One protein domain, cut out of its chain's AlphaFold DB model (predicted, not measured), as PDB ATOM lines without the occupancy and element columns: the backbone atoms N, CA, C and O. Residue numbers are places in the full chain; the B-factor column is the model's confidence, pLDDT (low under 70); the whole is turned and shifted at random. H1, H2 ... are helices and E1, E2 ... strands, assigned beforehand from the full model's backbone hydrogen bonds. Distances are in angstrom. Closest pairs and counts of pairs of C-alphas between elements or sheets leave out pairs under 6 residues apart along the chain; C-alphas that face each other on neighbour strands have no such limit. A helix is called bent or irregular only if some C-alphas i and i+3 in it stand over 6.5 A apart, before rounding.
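What this domain is: This is residues 114 to 241 of the 415 residues of an uncharacterized protein of Actinomyces sp. oral taxon 414 (UniProt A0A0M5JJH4). A twisted sheet of five strands has three helices, H1, H2 and H3, side by side over one face, while its other face is bare of named helices. The helices run along the strands, making two layers, helices over a sheet. The printed part has 128 residues, with three named helices and five named strands in the order H1, E1, E2, H2, E3, E4, H3, E5; the mixed sheet runs E1, E2, E3, E4, E5. The class is mixed, helices and strands, and the whole is compact, with a radius of gyration of the C-alphas of 14.4 A and an elongated outline of 46 by 28 by 26 A.

How they stand to each other: Start at H1, residues 116 to 129, which lies over E1, residues 134 to 141, and E2, residues 145 to 154, at a height over the sheet of 9.4 A. E1 and E2 form an antiparallel hairpin; look for N 137 and O 149, 2.8 A apart. Next comes H2, residues 160 to 180, over E3, residues 185 to 193, at a height of 8.3 A. H2 touches H1 with residues 170 to 178 alone, at a shallow tilt of 28 degrees, opposite ways; the closest C-alphas, of Leu 119 and Glu 177, are 5.7 A apart. E2 and E3 are parallel, with N 150 and O 187 at 2.8 A; E2, H2 and E3 are a strand-helix-strand unit, parallel neighbour strands with a helix between, and its crossover is right-handed. E4, residues 202 to 210, forms an antiparallel hairpin with E3, with N 188 and O 207 at 2.8 A. H3, residues 215 to 231, has a height of 9.2 A and lies over E5, residues 233 to 239, and only just over E4, with 3 of its C-alphas falling there. E4 and E5 are parallel, with N 206 and O 236 at 2.8 A; with H3 they form a second such unit, left-handed. H3 touches H2, opposite ways, at a shallow tilt of 34 degrees, only just short of steep; the closest C-alphas, of Val 164 and Thr 222, are 5.9 A apart. H1 and H3 are apart. Every O i to N i+4 pair is within hydrogen-bond range in H1, but 13 of 17 are in H2 and 11 of 13 in H3.

Where its parts are: Find C-alpha 116 at (-32.755, 100.249, 47.130), where H1 begins; it runs 19.9 A. E1 is 21.2 A long and E2 27.5 A. H2 spans 31.9 A and is irregular, with C-alphas 173 and 176 7.6 A apart and a kink of 47 degrees near residue 174. E3 is 26.1 A long, E4 25.8 A and H3 24.7 A. E5, 16.6 A long, ends at C-alpha 239, at (-14.654, 107.235, 41.340).

The domain as a whole: The two C-alphas farthest apart, of Pro 114 and Gly 196, are 45.6 A apart. The printed part has no cut and no long link; E3 to E4 is short, the others tight. Mean pLDDT of the printed part is 81.5; look for values under 70 at residue 114 and residues 140 to 145, 155 to 158 and 193 to 201.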
ATOM      1  N   PRO A 114     -34.552 103.416  51.764       63.66
ATOM      2  CA  PRO A 114     -35.645 103.699  50.840       63.66
ATOM      3  C   PRO A 114     -35.099 103.827  49.409       63.66
ATOM      4  O   PRO A 114     -34.100 104.506  49.198       63.66
ATOM      5  N   GLY A 115     -35.716 103.138  48.445       77.88
ATOM      6  CA  GLY A 115     -35.296 103.173  47.035       77.88
ATOM      7  C   GLY A 115     -34.279 102.106  46.606       77.88
ATOM      8  O   GLY A 115     -34.039 101.959  45.413       77.88
ATOM      9  N   LEU A 116     -33.727 101.288  47.514       84.38
ATOM     10  CA  LEU A 116     -32.755 100.249  47.130       84.38
ATOM     11  C   LEU A 116     -33.347  99.175  46.199       84.38
ATOM     12  O   LEU A 116     -32.681  98.724  45.269       84.38
ATOM     13  N   GLU A 117     -34.589  98.750  46.445       86.00
ATOM     14  CA  GLU A 117     -35.276  97.785  45.575       86.00
ATOM     15  C   GLU A 117     -35.596  98.392  44.204       86.00
ATOM     16  O   GLU A 117     -35.361  97.736  43.193       86.00
ATOM     17  N   SER A 118     -36.032  99.656  44.157       88.00
ATOM     18  CA  SER A 118     -36.256 100.390  42.905       88.00
ATOM     19  C   SER A 118     -34.970 100.518  42.089       88.00
ATOM     20  O   SER A 118     -34.948 100.159  40.913       88.00
ATOM     21  N   LEU A 119     -33.869 100.924  42.734       90.31
ATOM     22  CA  LEU A 119     -32.550 101.003  42.111       90.31
ATOM     23  C   LEU A 119     -32.114  99.640  41.565       90.31
ATOM     24  O   LEU A 119     -31.597  99.547  40.454       90.31
ATOM     25  N   ARG A 120     -32.352  98.562  42.322       89.94
ATOM     26  CA  ARG A 120     -32.040  97.201  41.880       89.94
ATOM     27  C   ARG A 120     -32.817  96.835  40.625       89.94
ATOM     28  O   ARG A 120     -32.211  96.359  39.669       89.94
ATOM     29  N   SER A 121     -34.125  97.067  40.625       90.38
ATOM     30  CA  SER A 121     -34.978  96.792  39.472       90.38
ATOM     31  C   SER A 121     -34.574  97.613  38.249       90.38
ATOM     32  O   SER A 121     -34.572  97.071  37.150       90.38
ATOM     33  N   ALA A 122     -34.176  98.877  38.424       91.75
ATOM     34  CA  ALA A 122     -33.684  99.716  37.332       91.75
ATOM     35  C   ALA A 122     -32.367  99.177  36.739       91.75
ATOM     36  O   ALA A 122     -32.249  99.047  35.523       91.75
ATOM     37  N   VAL A 123     -31.406  98.781  37.583       92.00
ATOM     38  CA  VAL A 123     -30.135  98.179  37.133       92.00
ATOM     39  C   VAL A 123     -30.366  96.844  36.410       92.00
ATOM     40  O   VAL A 123     -29.756  96.602  35.369       92.00
ATOM     41  N   GLU A 124     -31.238  95.979  36.939       91.44
ATOM     42  CA  GLU A 124     -31.602  94.699  36.308       91.44
ATOM     43  C   GLU A 124     -32.297  94.929  34.952       91.44
ATOM     44  O   GLU A 124     -31.884  94.352  33.948       91.44
ATOM     45  N   ALA A 125     -33.268  95.846  34.889       91.62
ATOM     46  CA  ALA A 125     -33.957  96.200  33.649       91.62
ATOM     47  C   ALA A 125     -33.005  96.784  32.592       91.62
ATOM     48  O   ALA A 125     -33.103  96.436  31.412       91.62
ATOM     49  N   TYR A 126     -32.054  97.632  33.003       91.50
ATOM     50  CA  TYR A 126     -31.027  98.154  32.105       91.50
ATOM     51  C   TYR A 126     -30.171  97.023  31.528       91.50
ATOM     52  O   TYR A 126     -30.007  96.936  30.307       91.50
ATOM     53  N   ALA A 127     -29.662  96.133  32.385       88.50
ATOM     54  CA  ALA A 127     -28.828  95.010  31.967       88.50
ATOM     55  C   ALA A 127     -29.555  94.088  30.972       88.50
ATOM     56  O   ALA A 127     -28.969  93.717  29.951       88.50
ATOM     57  N   ASP A 128     -30.833  93.795  31.222       89.06
ATOM     58  CA  ASP A 128     -31.681  93.010  30.323       89.06
ATOM     59  C   ASP A 128     -31.903  93.725  28.980       89.06
ATOM     60  O   ASP A 128     -31.782  93.106  27.921       89.06
ATOM     61  N   SER A 129     -32.158  95.041  28.997       89.88
ATOM     62  CA  SER A 129     -32.367  95.841  27.778       89.88
ATOM     63  C   SER A 129     -31.142  95.859  26.861       89.88
ATOM     64  O   SER A 129     -31.270  95.852  25.636       89.88
ATOM     65  N   GLN A 130     -29.950  95.845  27.461       87.25
ATOM     66  CA  GLN A 130     -28.669  95.819  26.765       87.25
ATOM     67  C   GLN A 130     -28.191  94.387  26.471       87.25
ATOM     68  O   GLN A 130     -27.111  94.208  25.906       87.25
ATOM     69  N   ASN A 131     -28.979  93.364  26.837       84.31
ATOM     70  CA  ASN A 131     -28.640  91.946  26.701       84.31
ATOM     71  C   ASN A 131     -27.260  91.610  27.306       84.31
ATOM     72  O   ASN A 131     -26.463  90.861  26.730       84.31
ATOM     73  N   LEU A 132     -26.948  92.213  28.458       81.56
ATOM     74  CA  LEU A 132     -25.677  92.010  29.141       81.56
ATOM     75  C   LEU A 132     -25.712  90.697  29.918       81.56
ATOM     76  O   LEU A 132     -26.580  90.468  30.756       81.56
ATOM     77  N   ALA A 133     -24.701  89.855  29.710       78.31
ATOM     78  CA  ALA A 133     -24.435  88.717  30.584       78.31
ATOM     79  C   ALA A 133     -23.825  89.221  31.906       78.31
ATOM     80  O   ALA A 133     -22.616  89.098  32.131       78.31
ATOM     81  N   ALA A 134     -24.657  89.852  32.735       80.88
ATOM     82  CA  ALA A 134     -24.247  90.531  33.953       80.88
ATOM     83  C   ALA A 134     -24.834  89.888  35.214       80.88
ATOM     84  O   ALA A 134     -25.868  89.224  35.188       80.88
ATOM     85  N   VAL A 135     -24.152  90.096  36.335       81.88
ATOM     86  CA  VAL A 135     -24.619  89.694  37.661       81.88
ATOM     87  C   VAL A 135     -24.871  90.952  38.476       81.88
ATOM     88  O   VAL A 135     -23.934  91.694  38.777       81.88
ATOM     89  N   VAL A 136     -26.129  91.164  38.863       83.00
ATOM     90  CA  VAL A 136     -26.520  92.235  39.786       83.00
ATOM     91  C   VAL A 136     -26.447  91.711  41.216       83.00
ATOM     92  O   VAL A 136     -27.014  90.666  41.544       83.00
ATOM     93  N   ARG A 137     -25.715  92.414  42.081       82.88
ATOM     94  CA  ARG A 137     -25.526  92.034  43.486       82.88
ATOM     95  C   ARG A 137     -25.815  93.211  44.396       82.88
ATOM     96  O   ARG A 137     -25.381  94.322  44.128       82.88
ATOM     97  N   VAL A 138     -26.452  92.953  45.528       78.69
ATOM     98  CA  VAL A 138     -26.572  93.949  46.596       78.69
ATOM     99  C   VAL A 138     -25.371  93.793  47.529       78.69
ATOM    100  O   VAL A 138     -25.165  92.723  48.105       78.69
ATOM    101  N   LYS A 139     -24.555  94.842  47.650       76.25
ATOM    102  CA  LYS A 139     -23.472  94.953  48.635       76.25
ATOM    103  C   LYS A 139     -23.986  95.841  49.774       76.25
ATOM    104  O   LYS A 139     -24.032  97.062  49.639       76.25
ATOM    105  N   ASP A 140     -24.375  95.224  50.886       64.50
ATOM    106  CA  ASP A 140     -24.660  95.941  52.131       64.50
ATOM    107  C   ASP A 140     -23.393  95.932  52.992       64.50
ATOM    108  O   ASP A 140     -23.005  94.908  53.564       64.50
ATOM    109  N   ILE A 141     -22.672  97.053  52.995       55.44
ATOM    110  CA  ILE A 141     -21.499  97.220  53.849       55.44
ATOM    111  C   ILE A 141     -22.010  97.883  55.118       55.44
ATOM    112  O   ILE A 141     -22.275  99.082  55.126       55.44
ATOM    113  N   SER A 142     -22.149  97.062  56.158       49.16
ATOM    114  CA  SER A 142     -22.671  97.341  57.499       49.16
ATOM    115  C   SER A 142     -22.337  98.734  58.074       49.16
ATOM    116  O   SER A 142     -21.497  98.844  58.971       49.16
ATOM    117  N   GLY A 143     -23.012  99.788  57.601       50.16
ATOM    118  CA  GLY A 143     -23.109 101.058  58.321       50.16
ATOM    119  C   GLY A 143     -23.098 102.385  57.556       50.16
ATOM    120  O   GLY A 143     -23.344 103.379  58.229       50.16
ATOM    121  N   VAL A 144     -22.817 102.488  56.243       50.16
ATOM    122  CA  VAL A 144     -22.679 103.845  55.633       50.16
ATOM    123  C   VAL A 144     -23.309 104.048  54.241       50.16
ATOM    124  O   VAL A 144     -23.580 105.187  53.881       50.16
ATOM    125  N   ALA A 145     -23.601 103.010  53.456       61.38
ATOM    126  CA  ALA A 145     -24.227 103.178  52.136       61.38
ATOM    127  C   ALA A 145     -24.718 101.835  51.587       61.38
ATOM    128  O   ALA A 145     -24.002 100.836  51.688       61.38
ATOM    129  N   SER A 146     -25.890 101.810  50.951       76.44
ATOM    130  CA  SER A 146     -26.320 100.647  50.168       76.44
ATOM    131  C   SER A 146     -25.758 100.762  48.750       76.44
ATOM    132  O   SER A 146     -25.940 101.774  48.076       76.44
ATOM    133  N   THR A 147     -25.035  99.733  48.299       81.75
ATOM    134  CA  THR A 147     -24.409  99.708  46.968       81.75
ATOM    135  C   THR A 147     -24.965  98.556  46.142       81.75
ATOM    136  O   THR A 147     -25.042  97.424  46.626       81.75
ATOM    137  N   ILE A 148     -25.298  98.812  44.879       82.75
ATOM    138  CA  ILE A 148     -25.622  97.759  43.910       82.75
ATOM    139  C   ILE A 148     -24.426  97.549  42.989       82.75
ATOM    140  O   ILE A 148     -23.968  98.476  42.337       82.75
ATOM    141  N   GLY A 149     -23.898  96.331  42.961       84.38
ATOM    142  CA  GLY A 149     -22.850  95.924  42.038       84.38
ATOM    143  C   GLY A 149     -23.443  95.407  40.732       84.38
ATOM    144  O   GLY A 149     -24.256  94.485  40.777       84.38
ATOM    145  N   LEU A 150     -23.007  95.947  39.598       84.19
ATOM    146  CA  LEU A 150     -23.251  95.391  38.269       84.19
ATOM    147  C   LEU A 150     -21.930  94.851  37.720       84.19
ATOM    148  O   LEU A 150     -21.061  95.616  37.315       84.19
ATOM    149  N   GLU A 151     -21.783  93.531  37.704       84.69
ATOM    150  CA  GLU A 151     -20.612  92.864  37.132       84.69
ATOM    151  C   GLU A 151     -20.966  92.362  35.730       84.69
ATOM    152  O   GLU A 151     -21.725  91.400  35.609       84.69
ATOM    153  N   ALA A 152     -20.438  92.988  34.676       79.94
ATOM    154  CA  ALA A 152     -20.716  92.592  33.295       79.94
ATOM    155  C   ALA A 152     -19.453  92.090  32.589       79.94
ATOM    156  O   ALA A 152     -18.406  92.743  32.578       79.94
ATOM    157  N   GLY A 153     -19.562  90.907  31.981       73.12
ATOM    158  CA  GLY A 153     -18.519  90.335  31.139       73.12
ATOM    159  C   GLY A 153     -18.721  90.727  29.682       73.12
ATOM    160  O   GLY A 153     -19.572  90.166  28.996       73.12
ATOM    161  N   LEU A 154     -17.893  91.632  29.184       70.19
ATOM    162  CA  LEU A 154     -17.834  92.005  27.781       70.19
ATOM    163  C   LEU A 154     -16.912  91.016  27.052       70.19
ATOM    164  O   LEU A 154     -15.689  91.177  26.995       70.19
ATOM    165  N   ARG A 155     -17.500  89.920  26.558       60.59
ATOM    166  CA  ARG A 155     -16.801  88.976  25.674       60.59
ATOM    167  C   ARG A 155     -16.748  89.580  24.275       60.59
ATOM    168  O   ARG A 155     -17.788  89.946  23.744       60.59
ATOM    169  N   ASP A 156     -15.546  89.671  23.712       55.53
ATOM    170  CA  ASP A 156     -15.304  90.096  22.330       55.53
ATOM    171  C   ASP A 156     -15.906  91.467  21.987       55.53
ATOM    172  O   ASP A 156     -16.713  91.604  21.068       55.53
ATOM    173  N   LEU A 157     -15.504  92.510  22.723       61.28
ATOM    174  CA  LEU A 157     -15.869  93.870  22.338       61.28
ATOM    175  C   LEU A 157     -15.194  94.213  21.003       61.28
ATOM    176  O   LEU A 157     -13.977  94.385  20.941       61.28
ATOM    177  N   ALA A 158     -15.990  94.296  19.933       60.91
ATOM    178  CA  ALA A 158     -15.503  94.673  18.607       60.91
ATOM    179  C   ALA A 158     -14.953  96.111  18.586       60.91
ATOM    180  O   ALA A 158     -14.025  96.401  17.834       60.91
ATOM    181  N   ASP A 159     -15.503  96.986  19.436       73.62
ATOM    182  CA  ASP A 159     -15.037  98.355  19.641       73.62
ATOM    183  C   ASP A 159     -15.100  98.743  21.136       73.62
ATOM    184  O   ASP A 159     -16.205  98.918  21.666       73.62
ATOM    185  N   PRO A 160     -13.945  98.911  21.816       74.25
ATOM    186  CA  PRO A 160     -13.816  99.434  23.184       74.25
ATOM    187  C   PRO A 160     -14.629 100.709  23.463       74.25
ATOM    188  O   PRO A 160     -15.053 100.928  24.596       74.25
ATOM    189  N   GLN A 161     -14.896 101.540  22.451       78.75
ATOM    190  CA  GLN A 161     -15.658 102.784  22.610       78.75
ATOM    191  C   GLN A 161     -17.142 102.565  22.926       78.75
ATOM    192  O   GLN A 161     -17.786 103.467  23.457       78.75
ATOM    193  N   THR A 162     -17.681 101.363  22.695       83.44
ATOM    194  CA  THR A 162     -19.062 100.998  23.078       83.44
ATOM    195  C   THR A 162     -19.298 101.008  24.591       83.44
ATOM    196  O   THR A 162     -20.441 101.078  25.038       83.44
ATOM    197  N   VAL A 163     -18.229 101.025  25.394       86.56
ATOM    198  CA  VAL A 163     -18.300 101.157  26.855       86.56
ATOM    199  C   VAL A 163     -18.826 102.528  27.291       86.56
ATOM    200  O   VAL A 163     -19.538 102.615  28.289       86.56
ATOM    201  N   VAL A 164     -18.509 103.592  26.544       88.62
ATOM    202  CA  VAL A 164     -18.952 104.959  26.862       88.62
ATOM    203  C   VAL A 164     -20.484 105.059  26.894       88.62
ATOM    204  O   VAL A 164     -21.006 105.372  27.964       88.62
ATOM    205  N   PRO A 165     -21.224 104.750  25.805       89.50
ATOM    206  CA  PRO A 165     -22.684 104.827  25.813       89.50
ATOM    207  C   PRO A 165     -23.336 103.850  26.801       89.50
ATOM    208  O   PRO A 165     -24.413 104.149  27.311       89.50
ATOM    209  N   LEU A 166     -22.692 102.718  27.114       89.25
ATOM    210  CA  LEU A 166     -23.179 101.769  28.119       89.25
ATOM    211  C   LEU A 166     -23.120 102.355  29.539       89.25
ATOM    212  O   LEU A 166     -24.094 102.293  30.284       89.25
ATOM    213  N   LEU A 167     -21.998 102.970  29.926       91.50
ATOM    214  CA  LEU A 167     -21.873 103.579  31.254       91.50
ATOM    215  C   LEU A 167     -22.753 104.821  31.407       91.50
ATOM    216  O   LEU A 167     -23.400 104.988  32.441       91.50
ATOM    217  N   THR A 168     -22.809 105.681  30.386       91.81
ATOM    218  CA  THR A 168     -23.652 106.883  30.435       91.81
ATOM    219  C   THR A 168     -25.139 106.541  30.370       91.81
ATOM    220  O   THR A 168     -25.934 107.198  31.035       91.81
ATOM    221  N   GLY A 169     -25.520 105.508  29.608       92.75
ATOM    222  CA  GLY A 169     -26.898 105.023  29.532       92.75
ATOM    223  C   GLY A 169     -27.374 104.429  30.856       92.75
ATOM    224  O   GLY A 169     -28.432 104.813  31.338       92.75
ATOM    225  N   LEU A 170     -26.556 103.578  31.491       92.81
ATOM    226  CA  LEU A 170     -26.869 103.059  32.824       92.81
ATOM    227  C   LEU A 170     -27.057 104.200  33.820       92.81
ATOM    228  O   LEU A 170     -28.042 104.208  34.547       92.81
ATOM    229  N   HIS A 171     -26.128 105.163  33.843       93.19
ATOM    230  CA  HIS A 171     -26.223 106.314  34.737       93.19
ATOM    231  C   HIS A 171     -27.531 107.087  34.535       93.19
ATOM    232  O   HIS A 171     -28.178 107.417  35.522       93.19
ATOM    233  N   ALA A 172     -27.943 107.326  33.286       91.75
ATOM    234  CA  ALA A 172     -29.193 108.014  32.975       91.75
ATOM    235  C   ALA A 172     -30.428 107.258  33.494       91.75
ATOM    236  O   ALA A 172     -31.302 107.876  34.098       91.75
ATOM    237  N   ASP A 173     -30.470 105.937  33.323       92.06
ATOM    238  CA  ASP A 173     -31.619 105.113  33.722       92.06
ATOM    239  C   ASP A 173     -31.758 104.960  35.245       92.06
ATOM    240  O   ASP A 173     -32.852 104.685  35.738       92.06
ATOM    241  N   VAL A 174     -30.672 105.151  36.005       92.00
ATOM    242  CA  VAL A 174     -30.686 105.057  37.476       92.00
ATOM    243  C   VAL A 174     -30.544 106.403  38.196       92.00
ATOM    244  O   VAL A 174     -30.550 106.432  39.427       92.00
ATOM    245  N   ALA A 175     -30.398 107.514  37.465       89.94
ATOM    246  CA  ALA A 175     -30.071 108.824  38.034       89.94
ATOM    247  C   ALA A 175     -31.110 109.304  39.057       89.94
ATOM    248  O   ALA A 175     -30.736 109.762  40.136       89.94
ATOM    249  N   ASP A 176     -32.401 109.156  38.749       88.06
ATOM    250  CA  ASP A 176     -33.488 109.591  39.633       88.06
ATOM    251  C   ASP A 176     -33.489 108.812  40.958       88.06
ATOM    252  O   ASP A 176     -33.630 109.401  42.031       88.06
ATOM    253  N   GLU A 177     -33.247 107.499  40.903       89.25
ATOM    254  CA  GLU A 177     -33.153 106.646  42.094       89.25
ATOM    255  C   GLU A 177     -31.920 106.995  42.939       89.25
ATOM    256  O   GLU A 177     -31.987 107.061  44.167       89.25
ATOM    257  N   LEU A 178     -30.790 107.281  42.286       87.75
ATOM    258  CA  LEU A 178     -29.565 107.722  42.951       87.75
ATOM    259  C   LEU A 178     -29.694 109.113  43.590       87.75
ATOM    260  O   LEU A 178     -29.070 109.365  44.619       87.75
ATOM    261  N   ALA A 179     -30.460 110.023  42.983       85.50
ATOM    262  CA  ALA A 179     -30.696 111.369  43.503       85.50
ATOM    263  C   ALA A 179     -31.736 111.388  44.634       85.50
ATOM    264  O   ALA A 179     -31.648 112.220  45.536       85.50
ATOM    265  N   GLY A 180     -32.717 110.481  44.591       80.94
ATOM    266  CA  GLY A 180     -33.767 110.357  45.602       80.94
ATOM    267  C   GLY A 180     -33.358 109.593  46.865       80.94
ATOM    268  O   GLY A 180     -34.031 109.724  47.888       80.94
ATOM    269  N   GLY A 181     -32.280 108.801  46.813       78.25
ATOM    270  CA  GLY A 181     -31.822 107.970  47.926       78.25
ATOM    271  C   GLY A 181     -30.470 108.390  48.498       78.25
ATOM    272  O   GLY A 181     -29.419 108.180  47.888       78.25
ATOM    273  N   ASP A 182     -30.484 108.908  49.728       77.25
ATOM    274  CA  ASP A 182     -29.266 109.280  50.447       77.25
ATOM    275  C   ASP A 182     -28.327 108.076  50.625       77.25
ATOM    276  O   ASP A 182     -28.683 107.044  51.197       77.25
ATOM    277  N   GLY A 183     -27.093 108.221  50.140       77.75
ATOM    278  CA  GLY A 183     -26.066 107.185  50.251       77.75
ATOM    279  C   GLY A 183     -26.237 106.006  49.289       77.75
ATOM    280  O   GLY A 183     -25.492 105.032  49.415       77.75
ATOM    281  N   LEU A 184     -27.161 106.070  48.324       86.12
ATOM    282  CA  LEU A 184     -27.245 105.073  47.258       86.12
ATOM    283  C   LEU A 184     -26.110 105.244  46.240       86.12
ATOM    284  O   LEU A 184     -25.684 106.352  45.905       86.12
ATOM    285  N   SER A 185     -25.604 104.117  45.742       89.38
ATOM    286  CA  SER A 185     -24.604 104.094  44.674       89.38
ATOM    287  C   SER A 185     -24.661 102.804  43.857       89.38
ATOM    288  O   SER A 185     -25.119 101.762  44.340       89.38
ATOM    289  N   VAL A 186     -24.159 102.873  42.626       89.88
ATOM    290  CA  VAL A 186     -23.948 101.713  41.756       89.88
ATOM    291  C   VAL A 186     -22.452 101.550  41.495       89.88
ATOM    292  O   VAL A 186     -21.770 102.496  41.110       89.88
ATOM    293  N   ASP A 187     -21.939 100.346  41.720       90.38
ATOM    294  CA  ASP A 187     -20.561  99.940  41.446       90.38
ATOM    295  C   ASP A 187     -20.566  99.073  40.186       90.38
ATOM    296  O   ASP A 187     -21.094  97.961  40.188       90.38
ATOM    297  N   VAL A 188     -20.050  99.607  39.085       89.25
ATOM    298  CA  VAL A 188     -20.098  98.952  37.776       89.25
ATOM    299  C   VAL A 188     -18.730  98.374  37.466       89.25
ATOM    300  O   VAL A 188     -17.798  99.130  37.219       89.25
ATOM    301  N   ASP A 189     -18.621  97.050  37.436       88.94
ATOM    302  CA  ASP A 189     -17.399  96.324  37.101       88.94
ATOM    303  C   ASP A 189     -17.529  95.708  35.702       88.94
ATOM    304  O   ASP A 189     -18.150  94.656  35.501       88.94
ATOM    305  N   LEU A 190     -16.920  96.364  34.717       85.94
ATOM    306  CA  LEU A 190     -16.859  95.888  33.341       85.94
ATOM    307  C   LEU A 190     -15.563  95.120  33.125       85.94
ATOM    308  O   LEU A 190     -14.464  95.679  33.136       85.94
ATOM    309  N   HIS A 191     -15.707  93.824  32.887       81.06
ATOM    310  CA  HIS A 191     -14.598  92.940  32.585       81.06
ATOM    311  C   HIS A 191     -14.580  92.655  31.094       81.06
ATOM    312  O   HIS A 191     -15.547  92.106  30.570       81.06
ATOM    313  N   TRP A 192     -13.469  92.922  30.417       77.56
ATOM    314  CA  TRP A 192     -13.274  92.422  29.060       77.56
ATOM    315  C   TRP A 192     -12.008  91.607  28.938       77.56
ATOM    316  O   TRP A 192     -11.039  91.740  29.692       77.56
ATOM    317  N   ARG A 193     -12.042  90.726  27.948       69.56
ATOM    318  CA  ARG A 193     -10.895  89.929  27.560       69.56
ATOM    319  C   ARG A 193     -10.194  90.626  26.411       69.56
ATOM    320  O   ARG A 193     -10.820  90.916  25.396       69.56
ATOM    321  N   TYR A 194      -8.908  90.904  26.577       62.53
ATOM    322  CA  TYR A 194      -8.144  91.552  25.523       62.53
ATOM    323  C   TYR A 194      -7.802  90.537  24.414       62.53
ATOM    324  O   TYR A 194      -7.214  89.492  24.716       62.53
ATOM    325  N   PRO A 195      -8.162  90.789  23.141       51.56
ATOM    326  CA  PRO A 195      -7.843  89.871  22.053       51.56
ATOM    327  C   PRO A 195      -6.328  89.855  21.781       51.56
ATOM    328  O   PRO A 195      -5.702  90.897  21.611       51.56
ATOM    329  N   GLY A 196      -5.728  88.660  21.724       51.94
ATOM    330  CA  GLY A 196      -4.318  88.475  21.338       51.94
ATOM    331  C   GLY A 196      -3.316  88.228  22.476       51.94
ATOM    332  O   GLY A 196      -2.114  88.190  22.211       51.94
ATOM    333  N   ARG A 197      -3.771  88.025  23.718       54.41
ATOM    334  CA  ARG A 197      -2.941  87.556  24.844       54.41
ATOM    335  C   ARG A 197      -3.511  86.284  25.485       54.41
ATOM    336  O   ARG A 197      -4.623  85.870  25.149       54.41
ATOM    337  N   ASP A 198      -2.721  85.655  26.360       54.78
ATOM    338  CA  ASP A 198      -3.067  84.414  27.063       54.78
ATOM    339  C   ASP A 198      -4.451  84.497  27.733       54.78
ATOM    340  O   ASP A 198      -4.951  85.568  28.072       54.78
ATOM    341  N   GLU A 199      -5.065  83.334  27.972       48.72
ATOM    342  CA  GLU A 199      -6.420  83.155  28.521       48.72
ATOM    343  C   GLU A 199      -6.745  83.945  29.812       48.72
ATOM    344  O   GLU A 199      -7.917  84.058  30.182       48.72
ATOM    345  N   GLY A 200      -5.725  84.491  30.481       55.25
ATOM    346  CA  GLY A 200      -5.802  85.213  31.748       55.25
ATOM    347  C   GLY A 200      -5.741  86.745  31.686       55.25
ATOM    348  O   GLY A 200      -5.990  87.357  32.723       55.25
ATOM    349  N   ASP A 201      -5.454  87.386  30.545       66.62
ATOM    350  CA  ASP A 201      -5.370  88.858  30.474       66.62
ATOM    351  C   ASP A 201      -6.766  89.498  30.425       66.62
ATOM    352  O   ASP A 201      -7.331  89.814  29.371       66.62
ATOM    353  N   LYS A 202      -7.341  89.660  31.616       73.75
ATOM    354  CA  LYS A 202      -8.574  90.407  31.847       73.75
ATOM    355  C   LYS A 202      -8.232  91.853  32.163       73.75
ATOM    356  O   LYS A 202      -7.337  92.122  32.960       73.75
ATOM    357  N   ARG A 203      -8.970  92.769  31.548       82.19
ATOM    358  CA  ARG A 203      -8.956  94.189  31.890       82.19
ATOM    359  C   ARG A 203     -10.231  94.521  32.647       82.19
ATOM    360  O   ARG A 203     -11.286  93.962  32.337       82.19
ATOM    361  N   LEU A 204     -10.110  95.401  33.633       86.94
ATOM    362  CA  LEU A 204     -11.225  95.822  34.474       86.94
ATOM    363  C   LEU A 204     -11.410  97.335  34.395       86.94
ATOM    364  O   LEU A 204     -10.503  98.096  34.721       86.94
ATOM    365  N   LEU A 205     -12.602  97.771  34.012       90.81
ATOM    366  CA  LEU A 205     -13.057  99.131  34.259       90.81
ATOM    367  C   LEU A 205     -14.087  99.099  35.382       90.81
ATOM    368  O   LEU A 205     -15.149  98.504  35.219       90.81
ATOM    369  N   THR A 206     -13.783  99.766  36.487       91.44
ATOM    370  CA  THR A 206     -14.732  99.999  37.574       91.44
ATOM    371  C   THR A 206     -15.233 101.439  37.497       91.44
ATOM    372  O   THR A 206     -14.428 102.367  37.431       91.44
ATOM    373  N   ALA A 207     -16.543 101.658  37.543       92.62
ATOM    374  CA  ALA A 207     -17.138 102.988  37.641       92.62
ATOM    375  C   ALA A 207     -18.088 103.057  38.840       92.62
ATOM    376  O   ALA A 207     -19.014 102.257  38.952       92.62
ATOM    377  N   LYS A 208     -17.868 104.027  39.733       91.44
ATOM    378  CA  LYS A 208     -18.744 104.285  40.880       91.44
ATOM    379  C   LYS A 208     -19.696 105.427  40.559       91.44
ATOM    380  O   LYS A 208     -19.281 106.583  40.483       91.44
ATOM    381  N   LEU A 209     -20.967 105.088  40.400       90.75
ATOM    382  CA  LEU A 209     -22.050 106.016  40.102       90.75
ATOM    383  C   LEU A 209     -22.781 106.387  41.395       90.75
ATOM    384  O   LEU A 209     -23.123 105.520  42.201       90.75
ATOM    385  N   LYS A 210     -23.014 107.679  41.599       88.38
ATOM    386  CA  LYS A 210     -23.760 108.262  42.722       88.38
ATOM    387  C   LYS A 210     -24.710 109.324  42.174       88.38
ATOM    388  O   LYS A 210     -24.505 109.793  41.062       88.38
ATOM    389  N   GLY A 211     -25.665 109.792  42.978       80.31
ATOM    390  CA  GLY A 211     -26.572 110.874  42.557       80.31
ATOM    391  C   GLY A 211     -25.854 112.185  42.198       80.31
ATOM    392  O   GLY A 211     -26.389 113.006  41.465       80.31
ATOM    393  N   ALA A 212     -24.620 112.372  42.678       82.56
ATOM    394  CA  ALA A 212     -23.764 113.515  42.351       82.56
ATOM    395  C   ALA A 212     -22.828 113.278  41.146       82.56
ATOM    396  O   ALA A 212     -21.972 114.120  40.867       82.56
ATOM    397  N   THR A 213     -22.910 112.127  40.473       87.00
ATOM    398  CA  THR A 213     -22.071 111.835  39.308       87.00
ATOM    399  C   THR A 213     -22.505 112.707  38.130       87.00
ATOM    400  O   THR A 213     -23.648 112.680  37.697       87.00
ATOM    401  N   ASP A 214     -21.571 113.486  37.593       87.56
ATOM    402  CA  ASP A 214     -21.780 114.288  36.389       87.56
ATOM    403  C   ASP A 214     -21.630 113.401  35.136       87.56
ATOM    404  O   ASP A 214     -20.617 112.711  34.974       87.56
ATOM    405  N   SER A 215     -22.645 113.391  34.264       86.69
ATOM    406  CA  SER A 215     -22.674 112.556  33.053       86.69
ATOM    407  C   SER A 215     -21.605 112.942  32.025       86.69
ATOM    408  O   SER A 215     -20.989 112.049  31.439       86.69
ATOM    409  N   ASP A 216     -21.337 114.235  31.832       88.75
ATOM    410  CA  ASP A 216     -20.324 114.716  30.883       88.75
ATOM    411  C   ASP A 216     -18.923 114.360  31.389       88.75
ATOM    412  O   ASP A 216     -18.051 113.904  30.641       88.75
ATOM    413  N   ARG A 217     -18.720 114.479  32.704       89.88
ATOM    414  CA  ARG A 217     -17.507 114.028  33.384       89.88
ATOM    415  C   ARG A 217     -17.317 112.522  33.249       89.88
ATOM    416  O   ARG A 217     -16.214 112.081  32.927       89.88
ATOM    417  N   LEU A 218     -18.360 111.728  33.499       91.75
ATOM    418  CA  LEU A 218     -18.321 110.273  33.347       91.75
ATOM    419  C   LEU A 218     -17.971 109.887  31.905       91.75
ATOM    420  O   LEU A 218     -17.120 109.019  31.692       91.75
ATOM    421  N   GLN A 219     -18.573 110.560  30.923       91.56
ATOM    422  CA  GLN A 219     -18.279 110.364  29.508       91.56
ATOM    423  C   GLN A 219     -16.806 110.662  29.197       91.56
ATOM    424  O   GLN A 219     -16.118 109.820  28.616       91.56
ATOM    425  N   ALA A 220     -16.296 111.820  29.624       91.44
ATOM    426  CA  ALA A 220     -14.912 112.227  29.393       91.44
ATOM    427  C   ALA A 220     -13.897 111.298  30.082       91.44
ATOM    428  O   ALA A 220     -12.913 110.884  29.466       91.44
ATOM    429  N   CYS A 221     -14.147 110.911  31.338       93.44
ATOM    430  CA  CYS A 221     -13.302 109.965  32.065       93.44
ATOM    431  C   CYS A 221     -13.282 108.594  31.379       93.44
ATOM    432  O   CYS A 221     -12.209 108.022  31.200       93.44
ATOM    433  N   THR A 222     -14.439 108.084  30.947       91.75
ATOM    434  CA  THR A 222     -14.524 106.803  30.227       91.75
ATOM    435  C   THR A 222     -13.784 106.863  28.888       91.75
ATOM    436  O   THR A 222     -13.035 105.943  28.558       91.75
ATOM    437  N   ALA A 223     -13.915 107.967  28.146       90.06
ATOM    438  CA  ALA A 223     -13.222 108.174  26.873       90.06
ATOM    439  C   ALA A 223     -11.686 108.187  27.016       90.06
ATOM    440  O   ALA A 223     -10.986 107.801  26.083       90.06
ATOM    441  N   ILE A 224     -11.159 108.579  28.183       90.38
ATOM    442  CA  ILE A 224      -9.728 108.492  28.520       90.38
ATOM    443  C   ILE A 224      -9.363 107.089  29.039       90.38
ATOM    444  O   ILE A 224      -8.328 106.538  28.664       90.38
ATOM    445  N   ALA A 225     -10.207 106.492  29.884       90.50
ATOM    446  CA  ALA A 225      -9.976 105.187  30.506       90.50
ATOM    447  C   ALA A 225      -9.850 104.051  29.481       90.50
ATOM    448  O   ALA A 225      -8.967 103.199  29.589       90.50
ATOM    449  N   VAL A 226     -10.732 104.043  28.480       87.50
ATOM    450  CA  VAL A 226     -10.830 102.971  27.484       87.50
ATOM    451  C   VAL A 226      -9.532 102.813  26.667       87.50
ATOM    452  O   VAL A 226      -9.018 101.691  26.604       87.50
ATOM    453  N   PRO A 227      -8.938 103.878  26.087       85.56
ATOM    454  CA  PRO A 227      -7.625 103.797  25.446       85.56
ATOM    455  C   PRO A 227      -6.513 103.292  26.373       85.56
ATOM    456  O   PRO A 227      -5.727 102.444  25.959       85.56
ATOM    457  N   LEU A 228      -6.467 103.750  27.631       84.62
ATOM    458  CA  LEU A 228      -5.430 103.339  28.591       84.62
ATOM    459  C   LEU A 228      -5.499 101.841  28.919       84.62
ATOM    460  O   LEU A 228      -4.465 101.172  28.994       84.62
ATOM    461  N   LEU A 229      -6.712 101.301  29.073       82.62
ATOM    462  CA  LEU A 229      -6.945  99.865  29.273       82.62
ATOM    463  C   LEU A 229      -6.669  99.029  28.019       82.62
ATOM    464  O   LEU A 229      -6.233  97.880  28.126       82.62
ATOM    465  N   THR A 230      -6.924  99.599  26.839       78.94
ATOM    466  CA  THR A 230      -6.629  98.959  25.548       78.94
ATOM    467  C   THR A 230      -5.123  98.859  25.318       78.94
ATOM    468  O   THR A 230      -4.654  97.848  24.811       78.94
ATOM    469  N   ASP A 231      -4.353  99.867  25.727       77.00
ATOM    470  CA  ASP A 231      -2.898  99.844  25.598       77.00
ATOM    471  C   ASP A 231      -2.259  98.888  26.623       77.00
ATOM    472  O   ASP A 231      -1.868  97.760  26.293       77.00
ATOM    473  N   LYS A 232      -2.146  99.303  27.894       74.06
ATOM    474  CA  LYS A 232      -1.349  98.557  28.890       74.06
ATOM    475  C   LYS A 232      -1.917  98.500  30.300       74.06
ATOM    476  O   LYS A 232      -1.495  97.596  31.026       74.06
ATOM    477  N   ALA A 233      -2.858  99.361  30.685       81.62
ATOM    478  CA  ALA A 233      -3.421  99.345  32.033       81.62
ATOM    479  C   ALA A 233      -4.190  98.043  32.307       81.62
ATOM    480  O   ALA A 233      -4.864  97.516  31.427       81.62
ATOM    481  N   GLU A 234      -4.064  97.508  33.521       83.50
ATOM    482  CA  GLU A 234      -4.773  96.303  33.974       83.50
ATOM    483  C   GLU A 234      -6.172  96.640  34.476       83.50
ATOM    484  O   GLU A 234      -7.137  95.933  34.177       83.50
ATOM    485  N   GLN A 235      -6.271  97.750  35.199       88.94
ATOM    486  CA  GLN A 235      -7.515  98.226  35.767       88.94
ATOM    487  C   GLN A 235      -7.586  99.748  35.686       88.94
ATOM    488  O   GLN A 235      -6.582 100.434  35.865       88.94
ATOM    489  N   VAL A 236      -8.780 100.281  35.453       92.19
ATOM    490  CA  VAL A 236      -9.082 101.698  35.641       92.19
ATOM    491  C   VAL A 236     -10.308 101.820  36.526       92.19
ATOM    492  O   VAL A 236     -11.250 101.043  36.403       92.19
ATOM    493  N   VAL A 237     -10.284 102.782  37.437       93.25
ATOM    494  CA  VAL A 237     -11.363 103.080  38.367       93.25
ATOM    495  C   VAL A 237     -11.759 104.538  38.191       93.25
ATOM    496  O   VAL A 237     -10.933 105.434  38.353       93.25
ATOM    497  N   ILE A 238     -13.028 104.773  37.881       93.94
ATOM    498  CA  ILE A 238     -13.646 106.097  37.835       93.94
ATOM    499  C   ILE A 238     -14.457 106.242  39.120       93.94
ATOM    500  O   ILE A 238     -15.474 105.568  39.293       93.94
ATOM    501  N   ALA A 239     -13.994 107.073  40.050       89.75
ATOM    502  CA  ALA A 239     -14.654 107.235  41.340       89.75
ATOM    503  C   ALA A 239     -14.494 108.652  41.882       89.75
ATOM    504  O   ALA A 239     -13.378 109.157  41.945       89.75
ATOM    505  N   ASP A 240     -15.602 109.234  42.348       82.62
ATOM    506  CA  ASP A 240     -15.648 110.545  43.003       82.62
ATOM    507  C   ASP A 240     -14.921 111.625  42.188       82.62
ATOM    508  O   ASP A 240     -15.432 112.107  41.174       82.62
ATOM    509  N   ASP A 241     -13.725 112.006  42.630       85.50
ATOM    510  CA  ASP A 241     -12.888 113.021  42.026       85.50
ATOM    511  C   ASP A 241     -11.671 112.475  41.269       85.50
ATOM    512  O   ASP A 241     -10.846 113.258  40.805       85.50
TER     513      ASP A 241